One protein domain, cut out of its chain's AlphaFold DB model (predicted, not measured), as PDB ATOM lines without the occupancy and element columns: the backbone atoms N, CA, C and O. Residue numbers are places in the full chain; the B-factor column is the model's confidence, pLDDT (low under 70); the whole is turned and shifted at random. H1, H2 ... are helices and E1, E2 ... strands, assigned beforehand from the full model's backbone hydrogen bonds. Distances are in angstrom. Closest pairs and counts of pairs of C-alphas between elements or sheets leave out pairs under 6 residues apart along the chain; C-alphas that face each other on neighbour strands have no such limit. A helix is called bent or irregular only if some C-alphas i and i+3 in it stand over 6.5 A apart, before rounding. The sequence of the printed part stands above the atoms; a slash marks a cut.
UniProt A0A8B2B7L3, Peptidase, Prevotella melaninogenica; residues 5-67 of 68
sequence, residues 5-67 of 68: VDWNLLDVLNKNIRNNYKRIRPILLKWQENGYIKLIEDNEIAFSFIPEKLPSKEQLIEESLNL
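AT A GLANCE: This is residues 5 to 67 of the 68 residues of the protein "Peptidase" of Prevotella melaninogenica (UniProt A0A8B2B7L3). A small two-stranded hairpin, E1 and E2, makes one side, and three helices stand about it: H1 near one end by E2, H2 slanting away from E1, and H3 beyond the other end, close to H2. H1 and H3 stay apart. Look through 63 printed residues for H1, H2, E1, E2 and H3 in that order; the sheet, E1 - E2, is antiparallel and the class is mixed, helices and strands. The whole is compact, with a radius of gyration of the C-alphas of 11.6 A and spans of 26 by 22 by 17 A.

HOW THE PARTS SIT: Start at residues 5 to 6, which pair antiparallel with residues 45 to 47 of E2, residues 45 to 49. Next comes H1, residues 7 to 13; its closest C-alpha to E2 is that of Trp 7, 5.8 A from that of Ala 46. H2, residues 21 to 33, is apart from H1. Its closest C-alphas to E1, residues 37 to 39, are those of Gln 32 and Lys 38, 5.5 A. In the hairpin E1 and E2, find N 38 and O 48 at 2.8 A, within hydrogen-bond range. H3, residues 57 to 66, is close to H2 but not clearly touching, with C-alphas 27 and 64 closest at 5.8 A. They run opposite ways at a steep tilt of 64 degrees. Every O i to N i+4 pair is within hydrogen-bond range in H1 and H3, and 7 of 9 in H2.

IN THESE COORDINATES: Find C-alpha 7 at (14.002, -39.917, -1.871), where H1 begins, 9.9 A long. H2 is 17.6 A and only just irregular: C-alphas 23 and 26 are 7.0 A apart. E1 is 6.4 A, E2 11.7 A. H3 runs 14.3 A to C-alpha 66 at (32.385, -28.895, -14.667).

THE WHOLE: The C-alphas farthest apart, of Asn 19 and Glu 52, are 30.2 A apart. The printed part has no cut and no long link. No printed residue is under pLDDT 70.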
ATOM      1  N   VAL A   5      10.795 -34.817  -6.915       89.00
ATOM      2  CA  VAL A   5      11.713 -35.941  -6.751       89.00
ATOM      3  C   VAL A   5      11.778 -36.284  -5.271       89.00
ATOM      4  O   VAL A   5      12.368 -35.552  -4.470       89.00
ATOM      5  N   ASP A   6      11.144 -37.396  -4.915       90.19
ATOM      6  CA  ASP A   6      11.225 -37.967  -3.579       90.19
ATOM      7  C   ASP A   6      12.462 -38.861  -3.420       90.19
ATOM      8  O   ASP A   6      13.100 -39.297  -4.387       90.19
ATOM      9  N   TRP A   7      12.832 -39.108  -2.171       88.44
ATOM     10  CA  TRP A   7      14.002 -39.917  -1.871       88.44
ATOM     11  C   TRP A   7      13.820 -41.401  -2.184       88.44
ATOM     12  O   TRP A   7      14.808 -42.062  -2.494       88.44
ATOM     13  N   ASN A   8      12.595 -41.928  -2.145       89.12
ATOM     14  CA  ASN A   8      12.339 -43.338  -2.447       89.12
ATOM     15  C   ASN A   8      12.624 -43.630  -3.926       89.12
ATOM     16  O   ASN A   8      13.239 -44.646  -4.250       89.12
ATOM     17  N   LEU A   9      12.251 -42.715  -4.824       87.31
ATOM     18  CA  LEU A   9      12.583 -42.775  -6.243       87.31
ATOM     19  C   LEU A   9      14.100 -42.793  -6.452       87.31
ATOM     20  O   LEU A   9      14.618 -43.606  -7.219       87.31
ATOM     21  N   LEU A  10      14.824 -41.921  -5.750       85.88
ATOM     22  CA  LEU A  10      16.282 -41.881  -5.827       85.88
ATOM     23  C   LEU A  10      16.914 -43.173  -5.283       85.88
ATOM     24  O   LEU A  10      17.858 -43.677  -5.890       85.88
ATOM     25  N   ASP A  11      16.385 -43.732  -4.193       85.88
ATOM     26  CA  ASP A  11      16.867 -44.982  -3.593       85.88
ATOM     27  C   ASP A  11      16.674 -46.190  -4.528       85.88
ATOM     28  O   ASP A  11      17.525 -47.083  -4.569       85.88
ATOM     29  N   VAL A  12      15.592 -46.214  -5.319       87.00
ATOM     30  CA  VAL A  12      15.358 -47.242  -6.351       87.00
ATOM     31  C   VAL A  12      16.403 -47.155  -7.465       87.00
ATOM     32  O   VAL A  12      16.920 -48.183  -7.903       87.00
ATOM     33  N   LEU A  13      16.738 -45.939  -7.907       83.12
ATOM     34  CA  LEU A  13      17.723 -45.712  -8.970       83.12
ATOM     35  C   LEU A  13      19.157 -45.956  -8.489       83.12
ATOM     36  O   LEU A  13      19.995 -46.465  -9.233       83.12
ATOM     37  N   ASN A  14      19.449 -45.591  -7.243       81.81
ATOM     38  CA  ASN A  14      20.739 -45.802  -6.613       81.81
ATOM     39  C   ASN A  14      20.572 -45.895  -5.092       81.81
ATOM     40  O   ASN A  14      20.488 -44.887  -4.397       81.81
ATOM     41  N   LYS A  15      20.649 -47.117  -4.560       81.06
ATOM     42  CA  LYS A  15      20.504 -47.403  -3.120       81.06
ATOM     43  C   LYS A  15      21.488 -46.646  -2.217       81.06
ATOM     44  O   LYS A  15      21.261 -46.540  -1.019       81.06
ATOM     45  N   ASN A  16      22.588 -46.132  -2.770       83.44
ATOM     46  CA  ASN A  16      23.602 -45.373  -2.040       83.44
ATOM     47  C   ASN A  16      23.491 -43.857  -2.256       83.44
ATOM     48  O   ASN A  16      24.388 -43.118  -1.847       83.44
ATOM     49  N   ILE A  17      22.437 -43.366  -2.910       82.81
ATOM     50  CA  ILE A  17      22.294 -41.945  -3.246       82.81
ATOM     51  C   ILE A  17      22.241 -41.058  -2.002       82.81
ATOM     52  O   ILE A  17      22.888 -40.017  -1.986       82.81
ATOM     53  N   ARG A  18      21.579 -41.504  -0.924       83.62
ATOM     54  CA  ARG A  18      21.544 -40.782   0.359       83.62
ATOM     55  C   ARG A  18      22.936 -40.652   0.973       83.62
ATOM     56  O   ARG A  18      23.326 -39.570   1.401       83.62
ATOM     57  N   ASN A  19      23.735 -41.720   0.925       83.88
ATOM     58  CA  ASN A  19      25.127 -41.708   1.393       83.88
ATOM     59  C   ASN A  19      26.009 -40.792   0.532       83.88
ATOM     60  O   ASN A  19      26.884 -40.089   1.039       83.88
ATOM     61  N   ASN A  20      25.746 -40.760  -0.775       83.38
ATOM     62  CA  ASN A  20      26.419 -39.880  -1.722       83.38
ATOM     63  C   ASN A  20      25.817 -38.471  -1.772       83.38
ATOM     64  O   ASN A  20      26.343 -37.631  -2.500       83.38
ATOM     65  N   TYR A  21      24.774 -38.169  -0.990       84.62
ATOM     66  CA  TYR A  21      24.085 -36.885  -1.074       84.62
ATOM     67  C   TYR A  21      25.032 -35.722  -0.806       84.62
ATOM     68  O   TYR A  21      25.041 -34.750  -1.551       84.62
ATOM     69  N   LYS A  22      25.934 -35.863   0.174       84.25
ATOM     70  CA  LYS A  22      26.982 -34.865   0.444       84.25
ATOM     71  C   LYS A  22      27.861 -34.569  -0.776       84.25
ATOM     72  O   LYS A  22      28.308 -33.439  -0.921       84.25
ATOM     73  N   ARG A  23      28.099 -35.562  -1.643       86.19
ATOM     74  CA  ARG A  23      28.898 -35.409  -2.871       86.19
ATOM     75  C   ARG A  23      28.124 -34.706  -3.981       86.19
ATOM     76  O   ARG A  23      28.713 -33.914  -4.698       86.19
ATOM     77  N   ILE A  24      26.824 -34.977  -4.114       86.62
ATOM     78  CA  ILE A  24      25.986 -34.368  -5.162       86.62
ATOM     79  C   ILE A  24      25.334 -33.049  -4.729       86.62
ATOM     80  O   ILE A  24      24.838 -32.304  -5.568       86.62
ATOM     81  N   ARG A  25      25.351 -32.719  -3.432       89.50
ATOM     82  CA  ARG A  25      24.757 -31.492  -2.887       89.50
ATOM     83  C   ARG A  25      25.298 -30.210  -3.534       89.50
ATOM     84  O   ARG A  25      24.468 -29.358  -3.832       89.50
ATOM     85  N   PRO A  26      26.608 -30.044  -3.805       92.25
ATOM     86  CA  PRO A  26      27.110 -28.861  -4.512       92.25
ATOM     87  C   PRO A  26      26.473 -28.674  -5.897       92.25
ATOM     88  O   PRO A  26      26.110 -27.560  -6.261       92.25
ATOM     89  N   ILE A  27      26.254 -29.771  -6.628       92.38
ATOM     90  CA  ILE A  27      25.599 -29.752  -7.943       92.38
ATOM     91  C   ILE A  27      24.140 -29.312  -7.802       92.38
ATOM     92  O   ILE A  27      23.689 -28.410  -8.502       92.38
ATOM     93  N   LEU A  28      23.416 -29.895  -6.844       91.81
ATOM     94  CA  LEU A  28      22.021 -29.539  -6.583       91.81
ATOM     95  C   LEU A  28      21.863 -28.079  -6.130       91.81
ATOM     96  O   LEU A  28      20.921 -27.406  -6.543       91.81
ATOM     97  N   LEU A  29      22.795 -27.566  -5.323       93.88
ATOM     98  CA  LEU A  29      22.824 -26.152  -4.948       93.88
ATOM     99  C   LEU A  29      23.025 -25.265  -6.175       93.88
ATOM    100  O   LEU A  29      22.305 -24.282  -6.327       93.88
ATOM    101  N   LYS A  30      23.929 -25.639  -7.088       93.62
ATOM    102  CA  LYS A  30      24.139 -24.876  -8.319       93.62
ATOM    103  C   LYS A  30      22.906 -24.867  -9.217       93.62
ATOM    104  O   LYS A  30      22.521 -23.825  -9.738       93.62
ATOM    105  N   TRP A  31      22.243 -26.012  -9.356       93.94
ATOM    106  CA  TRP A  31      20.982 -26.104 -10.089       93.94
ATOM    107  C   TRP A  31      19.879 -25.257  -9.441       93.94
ATOM    108  O   TRP A  31      19.056 -24.676 -10.146       93.94
ATOM    109  N   GLN A  32      19.868 -25.142  -8.112       94.38
ATOM    110  CA  GLN A  32      18.962 -24.236  -7.411       94.38
ATOM    111  C   GLN A  32      19.296 -22.760  -7.673       94.38
ATOM    112  O   GLN A  32      18.383 -21.981  -7.937       94.38
ATOM    113  N   GLU A  33      20.574 -22.370  -7.640       94.56
ATOM    114  CA  GLU A  33      21.012 -21.004  -7.981       94.56
ATOM    115  C   GLU A  33      20.603 -20.611  -9.403       94.56
ATOM    116  O   GLU A  33      20.118 -19.503  -9.626       94.56
ATOM    117  N   ASN A  34      20.745 -21.538 -10.353       93.50
ATOM    118  CA  ASN A  34      20.340 -21.331 -11.741       93.50
ATOM    119  C   ASN A  34      18.803 -21.364 -11.922       93.50
ATOM    120  O   ASN A  34      18.287 -21.066 -12.998       93.50
ATOM    121  N   GLY A  35      18.046 -21.688 -10.866       94.44
ATOM    122  CA  GLY A  35      16.586 -21.700 -10.869       94.44
ATOM    123  C   GLY A  35      15.968 -22.920 -11.553       94.44
ATOM    124  O   GLY A  35      14.807 -22.856 -11.948       94.44
ATOM    125  N   TYR A  36      16.725 -24.007 -11.701       94.69
ATOM    126  CA  TYR A  36      16.294 -25.259 -12.335       94.69
ATOM    127  C   TYR A  36      15.495 -26.140 -11.381       94.69
ATOM    128  O   TYR A  36      14.574 -26.853 -11.785       94.69
ATOM    129  N   ILE A  37      15.865 -26.099 -10.101       94.56
ATOM    130  CA  ILE A  37      15.221 -26.856  -9.037       94.56
ATOM    131  C   ILE A  37      14.984 -25.978  -7.812       94.56
ATOM    132  O   ILE A  37      15.586 -24.918  -7.648       94.56
ATOM    133  N   LYS A  38      14.147 -26.473  -6.909       93.81
ATOM    134  CA  LYS A  38      14.053 -26.009  -5.530       93.81
ATOM    135  C   LYS A  38      14.336 -27.187  -4.609       93.81
ATOM    136  O   LYS A  38      13.594 -28.171  -4.648       93.81
ATOM    137  N   LEU A  39      15.389 -27.092  -3.800       93.12
ATOM    138  CA  LEU A  39      15.676 -28.060  -2.745       93.12
ATOM    139  C   LEU A  39      14.624 -27.913  -1.649       93.12
ATOM    140  O   LEU A  39      14.267 -26.800  -1.260       93.12
ATOM    141  N   ILE A  40      14.089 -29.046  -1.206       88.44
ATOM    142  CA  ILE A  40      13.015 -29.083  -0.208       88.44
ATOM    143  C   ILE A  40      13.564 -29.559   1.151       88.44
ATOM    144  O   ILE A  40      12.961 -29.239   2.166       88.44
ATOM    145  N   GLU A  41      14.747 -30.201   1.173       72.06
ATOM    146  CA  GLU A  41      15.470 -30.681   2.375       72.06
ATOM    147  C   GLU A  41      14.555 -31.370   3.413       72.06
ATOM    148  O   GLU A  41      14.787 -31.304   4.617       72.06
ATOM    149  N   ASP A  42      13.525 -32.060   2.925       83.56
ATOM    150  CA  ASP A  42      12.592 -32.856   3.717       83.56
ATOM    151  C   ASP A  42      13.061 -34.325   3.739       83.56
ATOM    152  O   ASP A  42      13.815 -34.781   2.870       83.56
ATOM    153  N   ASN A  43      12.622 -35.087   4.737       80.06
ATOM    154  CA  ASN A  43      12.922 -36.512   4.879       80.06
ATOM    155  C   ASN A  43      12.307 -37.352   3.750       80.06
ATOM    156  O   ASN A  43      12.844 -38.412   3.411       80.06
ATOM    157  N   GLU A  44      11.207 -36.876   3.162       86.06
ATOM    158  CA  GLU A  44      10.503 -37.543   2.063       86.06
ATOM    159  C   GLU A  44      10.881 -36.968   0.695       86.06
ATOM    160  O   GLU A  44      11.094 -37.724  -0.255       86.06
ATOM    161  N   ILE A  45      11.054 -35.648   0.601       87.12
ATOM    162  CA  ILE A  45      11.266 -34.948  -0.667       87.12
ATOM    163  C   ILE A  45      12.682 -34.377  -0.755       87.12
ATOM    164  O   ILE A  45      13.093 -33.555   0.064       87.12
ATOM    165  N   ALA A  46      13.403 -34.737  -1.818       88.38
ATOM    166  CA  ALA A  46      14.732 -34.201  -2.079       88.38
ATOM    167  C   ALA A  46      14.649 -32.797  -2.706       88.38
ATOM    168  O   ALA A  46      15.198 -31.825  -2.177       88.38
ATOM    169  N   PHE A  47      13.954 -32.675  -3.840       91.50
ATOM    170  CA  PHE A  47      13.793 -31.413  -4.564       91.50
ATOM    171  C   PHE A  47      12.602 -31.452  -5.526       91.50
ATOM    172  O   PHE A  47      12.025 -32.500  -5.805       91.50
ATOM    173  N   SER A  48      12.243 -30.288  -6.059       93.12
ATOM    174  CA  SER A  48      11.271 -30.145  -7.146       93.12
ATOM    175  C   SER A  48      11.904 -29.460  -8.349       93.12
ATOM    176  O   SER A  48      12.767 -28.600  -8.184       93.12
ATOM    177  N   PHE A  49      11.481 -29.834  -9.552       92.44
ATOM    178  CA  PHE A  49      11.915 -29.182 -10.784       92.44
ATOM    179  C   PHE A  49      11.118 -27.905 -11.059       92.44
ATOM    180  O   PHE A  49       9.942 -27.784 -10.704       92.44
ATOM    181  N   ILE A  50      11.755 -26.977 -11.767       92.81
ATOM    182  CA  ILE A  50      11.151 -25.775 -12.342       92.81
ATOM    183  C   ILE A  50      11.244 -25.930 -13.869       92.81
ATOM    184  O   ILE A  50      12.220 -25.484 -14.472       92.81
ATOM    185  N   PRO A  51      10.268 -26.607 -14.512       88.69
ATOM    186  CA  PRO A  51      10.387 -27.037 -15.909       88.69
ATOM    187  C   PRO A  51      10.625 -25.889 -16.890       88.69
ATOM    188  O   PRO A  51      11.368 -26.048 -17.848       88.69
ATOM    189  N   GLU A  52      10.041 -24.722 -16.619       89.50
ATOM    190  CA  GLU A  52      10.165 -23.519 -17.456       89.50
ATOM    191  C   GLU A  52      11.602 -22.994 -17.562       89.50
ATOM    192  O   GLU A  52      11.923 -22.259 -18.490       89.50
ATOM    193  N   LYS A  53      12.460 -23.354 -16.603       88.00
ATOM    194  CA  LYS A  53      13.858 -22.923 -16.531       88.00
ATOM    195  C   LYS A  53      14.838 -24.077 -16.715       88.00
ATOM    196  O   LYS A  53      16.038 -23.854 -16.619       88.00
ATOM    197  N   LEU A  54      14.348 -25.299 -16.937       91.38
ATOM    198  CA  LEU A  54      15.195 -26.480 -17.022       91.38
ATOM    199  C   LEU A  54      15.913 -26.504 -18.385       91.38
ATOM    200  O   LEU A  54      15.237 -26.512 -19.416       91.38
ATOM    201  N   PRO A  55      17.254 -26.520 -18.418       92.00
ATOM    202  CA  PRO A  55      17.996 -26.606 -19.667       92.00
ATOM    203  C   PRO A  55      17.953 -28.032 -20.229       92.00
ATOM    204  O   PRO A  55      17.344 -28.940 -19.648       92.00
ATOM    205  N   SER A  56      18.596 -28.250 -21.379       93.31
ATOM    206  CA  SER A  56      18.657 -29.593 -21.956       93.31
ATOM    207  C   SER A  56      19.421 -30.555 -21.040       93.31
ATOM    208  O   SER A  56      20.236 -30.161 -20.200       93.31
ATOM    209  N   LYS A  57      19.183 -31.856 -21.220       90.12
ATOM    210  CA  LYS A  57      19.893 -32.899 -20.475       90.12
ATOM    211  C   LYS A  57      21.410 -32.792 -20.662       90.12
ATOM    212  O   LYS A  57      22.153 -32.980 -19.703       90.12
ATOM    213  N   GLU A  58      21.861 -32.509 -21.879       94.31
ATOM    214  CA  GLU A  58      23.277 -32.379 -22.226       94.31
ATOM    215  C   GLU A  58      23.918 -31.227 -21.451       94.31
ATOM    216  O   GLU A  58      24.962 -31.422 -20.833       94.31
ATOM    217  N   GLN A  59      23.242 -30.075 -21.397       91.62
ATOM    218  CA  GLN A  59      23.690 -28.913 -20.625       91.62
ATOM    219  C   GLN A  59      23.737 -29.212 -19.123       91.62
ATOM    220  O   GLN A  59      24.734 -28.913 -18.472       91.62
ATOM    221  N   LEU A  60      22.710 -29.870 -18.569       90.44
ATOM    222  CA  LEU A  60      22.710 -30.275 -17.157       90.44
ATOM    223  C   LEU A  60      23.895 -31.185 -16.819       90.44
ATOM    224  O   LEU A  60      24.505 -31.030 -15.760       90.44
ATOM    225  N   ILE A  61      24.216 -32.141 -17.694       90.44
ATOM    226  CA  ILE A  61      25.348 -33.056 -17.506       90.44
ATOM    227  C   ILE A  61      26.668 -32.285 -17.574       90.44
ATOM    228  O   ILE A  61      27.504 -32.452 -16.689       90.44
ATOM    229  N   GLU A  62      26.847 -31.431 -18.581       91.81
ATOM    230  CA  GLU A  62      28.053 -30.619 -18.747       91.81
ATOM    231  C   GLU A  62      28.295 -29.702 -17.540       91.81
ATOM    232  O   GLU A  62      29.380 -29.724 -16.958       91.81
ATOM    233  N   GLU A  63      27.278 -28.951 -17.107       89.62
ATOM    234  CA  GLU A  63      27.369 -28.089 -15.924       89.62
ATOM    235  C   GLU A  63      27.748 -28.894 -14.674       89.62
ATOM    236  O   GLU A  63      28.621 -28.484 -13.910       89.62
ATOM    237  N   SER A  64      27.140 -30.070 -14.491       88.75
ATOM    238  CA  SER A  64      27.382 -30.931 -13.326       88.75
ATOM    239  C   SER A  64      28.788 -31.523 -13.288       88.75
ATOM    240  O   SER A  64      29.335 -31.711 -12.204       88.75
ATOM    241  N   LEU A  65      29.372 -31.833 -14.448       88.31
ATOM    242  CA  LEU A  65      30.732 -32.369 -14.556       88.31
ATOM    243  C   LEU A  65      31.804 -31.284 -14.395       88.31
ATOM    244  O   LEU A  65      32.916 -31.582 -13.965       88.31
ATOM    245  N   ASN A  66      31.470 -30.035 -14.730       86.06
ATOM    246  CA  ASN A  66      32.385 -28.895 -14.667       86.06
ATOM    247  C   ASN A  66      32.397 -28.178 -13.305       86.06
ATOM    248  O   ASN A  66      33.222 -27.284 -13.093       86.06
ATOM    249  N   LEU A  67      31.524 -28.568 -12.372       78.06
ATOM    250  CA  LEU A  67      31.578 -28.147 -10.971       78.06
ATOM    251  C   LEU A  67      32.815 -28.760 -10.290       78.06
ATOM    252  O   LEU A  67      32.824 -29.942  -9.947       78.06
TER     253      LEU A  67